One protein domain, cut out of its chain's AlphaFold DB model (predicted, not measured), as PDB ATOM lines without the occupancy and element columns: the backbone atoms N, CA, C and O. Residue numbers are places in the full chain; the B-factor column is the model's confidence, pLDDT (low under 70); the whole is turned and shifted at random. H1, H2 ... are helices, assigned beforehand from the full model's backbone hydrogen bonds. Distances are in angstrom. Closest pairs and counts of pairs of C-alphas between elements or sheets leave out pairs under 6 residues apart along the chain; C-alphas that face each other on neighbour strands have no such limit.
ATOM      1  N   ALA A 258     382.878 318.418 399.307       72.38
ATOM      2  CA  ALA A 258     383.621 317.157 399.213       72.38
ATOM      3  C   ALA A 258     384.859 317.119 400.117       72.38
ATOM      4  O   ALA A 258     385.182 316.048 400.631       72.38
ATOM      5  N   GLN A 259     385.480 318.268 400.394       76.25
ATOM      6  CA  GLN A 259     386.625 318.357 401.308       76.25
ATOM      7  C   GLN A 259     386.291 317.942 402.744       76.25
ATOM      8  O   GLN A 259     387.168 317.495 403.470       76.25
ATOM      9  N   TRP A 260     385.020 318.014 403.141       77.12
ATOM     10  CA  TRP A 260     384.568 317.591 404.464       77.12
ATOM     11  C   TRP A 260     384.309 316.083 404.577       77.12
ATOM     12  O   TRP A 260     383.976 315.602 405.658       77.12
ATOM     13  N   ARG A 261     384.442 315.305 403.489       76.75
ATOM     14  CA  ARG A 261     384.238 313.842 403.522       76.75
ATOM     15  C   ARG A 261     385.053 313.127 404.612       76.75
ATOM     16  O   ARG A 261     384.439 312.309 405.290       76.75
ATOM     17  N   PRO A 262     386.349 313.430 404.827       79.75
ATOM     18  CA  PRO A 262     387.147 312.765 405.858       79.75
ATOM     19  C   PRO A 262     386.624 313.014 407.278       79.75
ATOM     20  O   PRO A 262     386.614 312.100 408.090       79.75
ATOM     21  N   VAL A 263     386.119 314.221 407.564       78.56
ATOM     22  CA  VAL A 263     385.597 314.600 408.895       78.56
ATOM     23  C   VAL A 263     384.353 313.798 409.271       78.56
ATOM     24  O   VAL A 263     384.127 313.496 410.437       78.56
ATOM     25  N   PHE A 264     383.538 313.445 408.279       79.25
ATOM     26  CA  PHE A 264     382.291 312.715 408.482       79.25
ATOM     27  C   PHE A 264     382.380 311.248 408.034       79.25
ATOM     28  O   PHE A 264     381.338 310.612 407.870       79.25
ATOM     29  N   ALA A 265     383.590 310.709 407.820       75.75
ATOM     30  CA  ALA A 265     383.814 309.357 407.295       75.75
ATOM     31  C   ALA A 265     383.062 308.298 408.117       75.75
ATOM     32  O   ALA A 265     382.256 307.544 407.569       75.75
ATOM     33  N   ASP A 266     383.197 308.362 409.439       76.38
ATOM     34  CA  ASP A 266     382.531 307.450 410.371       76.38
ATOM     35  C   ASP A 266     381.004 307.536 410.264       76.38
ATOM     36  O   ASP A 266     380.302 306.524 410.252       76.38
ATOM     37  N   MET A 267     380.460 308.745 410.090       73.25
ATOM     38  CA  MET A 267     379.019 308.953 409.922       73.25
ATOM     39  C   MET A 267     378.496 308.422 408.580       73.25
ATOM     40  O   MET A 267     377.305 308.126 408.461       73.25
ATOM     41  N   PHE A 268     379.353 308.273 407.566       72.19
ATOM     42  CA  PHE A 268     378.972 307.676 406.285       72.19
ATOM     43  C   PHE A 268     378.869 306.148 406.327       72.19
ATOM     44  O   PHE A 268     378.283 305.587 405.394       72.19
ATOM     45  N   HIS A 269     379.390 305.503 407.376       76.62
ATOM     46  CA  HIS A 269     379.377 304.047 407.571       76.62
ATOM     47  C   HIS A 269     378.286 303.574 408.552       76.62
ATOM     48  O   HIS A 269     377.899 302.413 408.530       76.62
ATOM     49  N   GLN A 270     377.704 304.481 409.346       72.19
ATOM     50  CA  GLN A 270     376.713 304.170 410.396       72.19
ATOM     51  C   GLN A 270     375.248 304.046 409.912       72.19
ATOM     52  O   GLN A 270     374.347 303.811 410.715       72.19
ATOM     53  N   GLY A 271     374.968 304.237 408.615       69.50
ATOM     54  CA  GLY A 271     373.628 304.084 408.023       69.50
ATOM     55  C   GLY A 271     372.977 305.381 407.511       69.50
ATOM     56  O   GLY A 271     373.599 306.441 407.423       69.50
ATOM     57  N   ILE A 272     371.694 305.308 407.129       68.69
ATOM     58  CA  ILE A 272     371.011 306.358 406.338       68.69
ATOM     59  C   ILE A 272     370.811 307.667 407.119       68.69
ATOM     60  O   ILE A 272     371.073 308.747 406.586       68.69
ATOM     61  N   LYS A 273     370.349 307.603 408.376       67.56
ATOM     62  CA  LYS A 273     370.084 308.811 409.184       67.56
ATOM     63  C   LYS A 273     371.379 309.590 409.503       67.56
ATOM     64  O   LYS A 273     371.392 310.798 409.249       67.56
ATOM     65  N   PRO A 274     372.474 308.948 409.967       70.31
ATOM     66  CA  PRO A 274     373.764 309.619 410.163       70.31
ATOM     67  C   PRO A 274     374.336 310.203 408.867       70.31
ATOM     68  O   PRO A 274     374.762 311.356 408.857       70.31
ATOM     69  N   ARG A 275     374.234 309.480 407.744       70.12
ATOM     70  CA  ARG A 275     374.658 309.969 406.421       70.12
ATOM     71  C   ARG A 275     373.894 311.223 405.976       70.12
ATOM     72  O   ARG A 275     374.516 312.154 405.467       70.12
ATOM     73  N   ARG A 276     372.568 311.286 406.176       71.56
ATOM     74  CA  ARG A 276     371.765 312.489 405.867       71.56
ATOM     75  C   ARG A 276     372.179 313.678 406.738       71.56
ATOM     76  O   ARG A 276     372.338 314.779 406.219       71.56
ATOM     77  N   ARG A 277     372.418 313.451 408.034       71.38
ATOM     78  CA  ARG A 277     372.919 314.487 408.949       71.38
ATOM     79  C   ARG A 277     374.307 314.987 408.530       71.38
ATOM     80  O   ARG A 277     374.512 316.192 408.488       71.38
ATOM     81  N   ALA A 278     375.219 314.090 408.156       77.00
ATOM     82  CA  ALA A 278     376.539 314.452 407.643       77.00
ATOM     83  C   ALA A 278     376.453 315.284 406.351       77.00
ATOM     84  O   ALA A 278     377.144 316.287 406.223       77.00
ATOM     85  N   GLY A 279     375.575 314.913 405.413       73.38
ATOM     86  CA  GLY A 279     375.337 315.704 404.201       73.38
ATOM     87  C   GLY A 279     374.837 317.119 404.512       73.38
ATOM     88  O   GLY A 279     375.390 318.091 404.009       73.38
ATOM     89  N   PHE A 280     373.850 317.236 405.403       77.88
ATOM     90  CA  PHE A 280     373.304 318.527 405.825       77.88
ATOM     91  C   PHE A 280     374.349 319.420 406.510       77.88
ATOM     92  O   PHE A 280     374.444 320.605 406.204       77.88
ATOM     93  N   LEU A 281     375.169 318.854 407.398       79.50
ATOM     94  CA  LEU A 281     376.228 319.596 408.087       79.50
ATOM     95  C   LEU A 281     377.307 320.091 407.117       79.50
ATOM     96  O   LEU A 281     377.759 321.224 407.242       79.50
ATOM     97  N   ARG A 282     377.687 319.281 406.120       83.50
ATOM     98  CA  ARG A 282     378.660 319.682 405.089       83.50
ATOM     99  C   ARG A 282     378.165 320.868 404.270       83.50
ATOM    100  O   ARG A 282     378.930 321.804 404.055       83.50
ATOM    101  N   HIS A 283     376.896 320.840 403.874       79.06
ATOM    102  CA  HIS A 283     376.268 321.950 403.165       79.06
ATOM    103  C   HIS A 283     376.243 323.222 404.021       79.06
ATOM    104  O   HIS A 283     376.703 324.270 403.580       79.06
ATOM    105  N   MET A 284     375.811 323.116 405.282       81.62
ATOM    106  CA  MET A 284     375.741 324.250 406.210       81.62
ATOM    107  C   MET A 284     377.111 324.891 406.474       81.62
ATOM    108  O   MET A 284     377.220 326.112 406.575       81.62
ATOM    109  N   LEU A 285     378.175 324.088 406.572       80.19
ATOM    110  CA  LEU A 285     379.544 324.589 406.736       80.19
ATOM    111  C   LEU A 285     379.990 325.406 405.518       80.19
ATOM    112  O   LEU A 285     380.536 326.494 405.670       80.19
ATOM    113  N   VAL A 286     379.700 324.926 404.309       79.62
ATOM    114  CA  VAL A 286     380.043 325.650 403.077       79.62
ATOM    115  C   VAL A 286     379.173 326.899 402.894       79.62
ATOM    116  O   VAL A 286     379.705 327.948 402.534       79.62
ATOM    117  N   GLU A 287     377.876 326.828 403.206       78.12
ATOM    118  CA  GLU A 287     376.934 327.958 403.145       78.12
ATOM    119  C   GLU A 287     377.307 329.073 404.137       78.12
ATOM    120  O   GLU A 287     377.222 330.255 403.808       78.12
ATOM    121  N   SER A 288     377.805 328.712 405.324       81.88
ATOM    122  CA  SER A 288     378.319 329.659 406.327       81.88
ATOM    123  C   SER A 288     379.713 330.220 406.006       81.88
ATOM    124  O   SER A 288     380.252 331.013 406.776       81.88
ATOM    125  N   GLY A 289     380.306 329.838 404.868       80.81
ATOM    126  CA  GLY A 289     381.633 330.291 404.440       80.81
ATOM    127  C   GLY A 289     382.792 329.610 405.171       80.81
ATOM    128  O   GLY A 289     383.950 329.984 404.974       80.81
ATOM    129  N   ILE A 290     382.512 328.596 405.994       78.88
ATOM    130  CA  ILE A 290     383.524 327.835 406.719       78.88
ATOM    131  C   ILE A 290     384.132 326.815 405.756       78.88
ATOM    132  O   ILE A 290     383.490 325.866 405.302       78.88
ATOM    133  N   THR A 291     385.408 327.006 405.433       81.69
ATOM    134  CA  THR A 291     386.162 326.080 404.581       81.69
ATOM    135  C   THR A 291     386.948 325.089 405.425       81.69
ATOM    136  O   THR A 291     387.419 325.413 406.516       81.69
ATOM    137  N   TYR A 292     387.127 323.877 404.899       77.38
ATOM    138  CA  TYR A 292     387.914 322.843 405.567       77.38
ATOM    139  C   TYR A 292     389.353 323.314 405.840       77.38
ATOM    140  O   TYR A 292     389.864 323.145 406.946       77.38
ATOM    141  N   ALA A 293     389.982 323.980 404.865       78.38
ATOM    142  CA  ALA A 293     391.321 324.548 405.010       78.38
ATOM    143  C   ALA A 293     391.385 325.619 406.113       78.38
ATOM    144  O   ALA A 293     392.233 325.519 406.998       78.38
ATOM    145  N   GLY A 294     390.451 326.580 406.116       78.31
ATOM    146  CA  GLY A 294     390.423 327.655 407.112       78.31
ATOM    147  C   GLY A 294     390.174 327.152 408.536       78.31
ATOM    148  O   GLY A 294     390.803 327.635 409.479       78.31
ATOM    149  N   LEU A 295     389.318 326.137 408.701       79.19
ATOM    150  CA  LEU A 295     389.098 325.505 410.003       79.19
ATOM    151  C   LEU A 295     390.344 324.727 410.461       79.19
ATOM    152  O   LEU A 295     390.776 324.839 411.604       79.19
ATOM    153  N   THR A 296     390.977 323.971 409.562       78.38
ATOM    154  CA  THR A 296     392.189 323.201 409.891       78.38
ATOM    155  C   THR A 296     393.351 324.117 410.286       78.38
ATOM    156  O   THR A 296     394.118 323.800 411.192       78.38
ATOM    157  N   GLU A 297     393.484 325.266 409.627       77.69
ATOM    158  CA  GLU A 297     394.518 326.256 409.920       77.69
ATOM    159  C   GLU A 297     394.280 326.961 411.262       77.69
ATOM    160  O   GLU A 297     395.199 327.049 412.076       77.69
ATOM    161  N   THR A 298     393.038 327.353 411.564       73.88
ATOM    162  CA  THR A 298     392.685 327.924 412.878       73.88
ATOM    163  C   THR A 298     392.923 326.938 414.020       73.88
ATOM    164  O   THR A 298     393.492 327.326 415.042       73.88
ATOM    165  N   PHE A 299     392.589 325.655 413.847       73.06
ATOM    166  CA  PHE A 299     392.907 324.636 414.851       73.06
ATOM    167  C   PHE A 299     394.412 324.414 415.012       73.06
ATOM    168  O   PHE A 299     394.871 324.290 416.144       73.06
ATOM    169  N   LYS A 300     395.201 324.422 413.929       70.88
ATOM    170  CA  LYS A 300     396.669 324.314 414.008       70.88
ATOM    171  C   LYS A 300     397.298 325.486 414.762       70.88
ATOM    172  O   LYS A 300     398.130 325.259 415.633       70.88
ATOM    173  N   VAL A 301     396.886 326.721 414.466       68.06
ATOM    174  CA  VAL A 301     397.396 327.933 415.134       68.06
ATOM    175  C   VAL A 301     397.005 327.956 416.615       68.06
ATOM    176  O   VAL A 301     397.818 328.316 417.471       68.06
ATOM    177  N   SER A 302     395.783 327.525 416.934       64.38
ATOM    178  CA  SER A 302     395.304 327.451 418.315       64.38
ATOM    179  C   SER A 302     396.018 326.351 419.111       64.38
ATOM    180  O   SER A 302     396.470 326.614 420.223       64.38
ATOM    181  N   LEU A 303     396.241 325.165 418.526       61.84
ATOM    182  CA  LEU A 303     397.043 324.099 419.143       61.84
ATOM    183  C   LEU A 303     398.495 324.521 419.364       61.84
ATOM    184  O   LEU A 303     399.052 324.231 420.419       61.84
ATOM    185  N   PHE A 304     399.100 325.213 418.397       61.22
ATOM    186  CA  PHE A 304     400.474 325.696 418.510       61.22
ATOM    187  C   PHE A 304     400.611 326.731 419.634       61.22
ATOM    188  O   PHE A 304     401.515 326.629 420.458       61.22
ATOM    189  N   SER A 305     399.658 327.664 419.737       60.16
ATOM    190  CA  SER A 305     399.615 328.656 420.820       60.16
ATOM    191  C   SER A 305     399.381 328.011 422.192       60.16
ATOM    192  O   SER A 305     399.985 328.421 423.179       60.16
ATOM    193  N   TYR A 306     398.536 326.978 422.262       58.03
ATOM    194  CA  TYR A 306     398.259 326.247 423.501       58.03
ATOM    195  C   TYR A 306     399.465 325.417 423.966       58.03
ATOM    196  O   TYR A 306     399.784 325.402 425.152       58.03
ATOM    197  N   PHE A 307     400.187 324.783 423.035       57.12
ATOM    198  CA  PHE A 307     401.434 324.077 423.342       57.12
ATOM    199  C   PHE A 307     402.522 325.034 423.832       57.12
ATOM    200  O   PHE A 307     403.178 324.749 424.826       57.12
ATOM    201  N   GLN A 308     402.670 326.192 423.187       58.38
ATOM    202  CA  GLN A 308     403.665 327.194 423.564       58.38
ATOM    203  C   GLN A 308     403.386 327.814 424.946       58.38
ATOM    204  O   GLN A 308     404.327 328.172 425.648       58.38
ATOM    205  N   PHE A 309     402.116 327.885 425.360       57.00
ATOM    206  CA  PHE A 309     401.701 328.324 426.697       57.00
ATOM    207  C   PHE A 309     401.911 327.257 427.788       57.00
ATOM    208  O   PHE A 309     402.063 327.600 428.952       57.00
ATOM    209  N   LEU A 310     401.916 325.967 427.435       55.00
ATOM    210  CA  LEU A 310     402.144 324.865 428.380       55.00
ATOM    211  C   LEU A 310     403.627 324.508 428.563       55.00
ATOM    212  O   LEU A 310     403.974 323.858 429.546       55.00
ATOM    213  N   THR A 311     404.493 324.892 427.621       61.31
ATOM    214  CA  THR A 311     405.937 324.598 427.658       61.31
ATOM    215  C   THR A 311     406.820 325.803 428.008       61.31
ATOM    216  O   THR A 311     408.042 325.669 427.958       61.31
ATOM    217  N   GLY A 312     406.232 326.969 428.298       46.31
ATOM    218  CA  GLY A 312     406.926 328.180 428.761       46.31
ATOM    219  C   GLY A 312     406.676 328.438 430.237       46.31
ATOM    220  O   GLY A 312     407.624 328.906 430.904       46.31
TER     221      GLY A 312
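This is residues 258 to 312 of the 312 residues of the protein "SAM_Exu domain-containing protein" of Daphnia pulex (UniProt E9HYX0). Two long helices, H2 and H3, form the arms of an open V, joined at its corner by the tight link of residues 288 to 291. The short helix H1 packs on residues 274 to 278 of H2, and residues 294 to 312, most of them in H3, stick out from this small body as a free arm. The printed part has 55 residues with three named helices, in the order H1, H2, H3, and no named strand; its class is all helix. It is only just loose, close to extended, with a radius of gyration of the C-alphas of 14.8 A, and it spans 48 by 24 by 13 A.

Start at Ala 258 and read on through residues 258 to 264 to H1, residues 265 to 269. A tight link of 2 residues leads from there to H2, residues 272 to 287. H1 and H2 touch, with 7 pairs of C-alphas within 8 A; look at Phe 268 and Arg 275, whose C-alphas are the closest, 4.9 A apart. H2 touches H1 with residues 274 to 278 alone. The centres of H1 and H2 are 11.3 A apart. Beyond a tight link of 4 residues you reach H3, residues 292 to 310, which is apart from H1 and also apart from H2. In H2 and H3 every O i to N i+4 pair is within hydrogen-bond range; in H1 0 of 1 is, while 2 of its 2 O i to N i+3 pairs are.

Find C-alpha 265 at (383.814, 309.357, 407.295); from there H1 runs 6.9 A to C-alpha 269. Next find C-alpha 272 at (371.011, 306.358, 406.338), where H2 begins; it runs 22.6 A to C-alpha 287. H3, the longest helix with 19 residues, runs 27.0 A from C-alpha 292 to C-alpha 310 at (402.144, 324.865, 428.380).

The two C-alphas farthest apart are those of Ile 272 and Gly 312, at 47.6 A. Residues 294 to 312, of which 294 to 310 belong to H3, stand free; the body without them has 36 residues and spans 28 by 15 by 9 A. Both links between the helices are tight, and the printed part has no cut from residue 258 to residue 312, the chain's last residue. In the B-factor column of this model the mean pLDDT of the printed part is 72.4; look for values under 70 at residues 271 to 273 and 301 to 312.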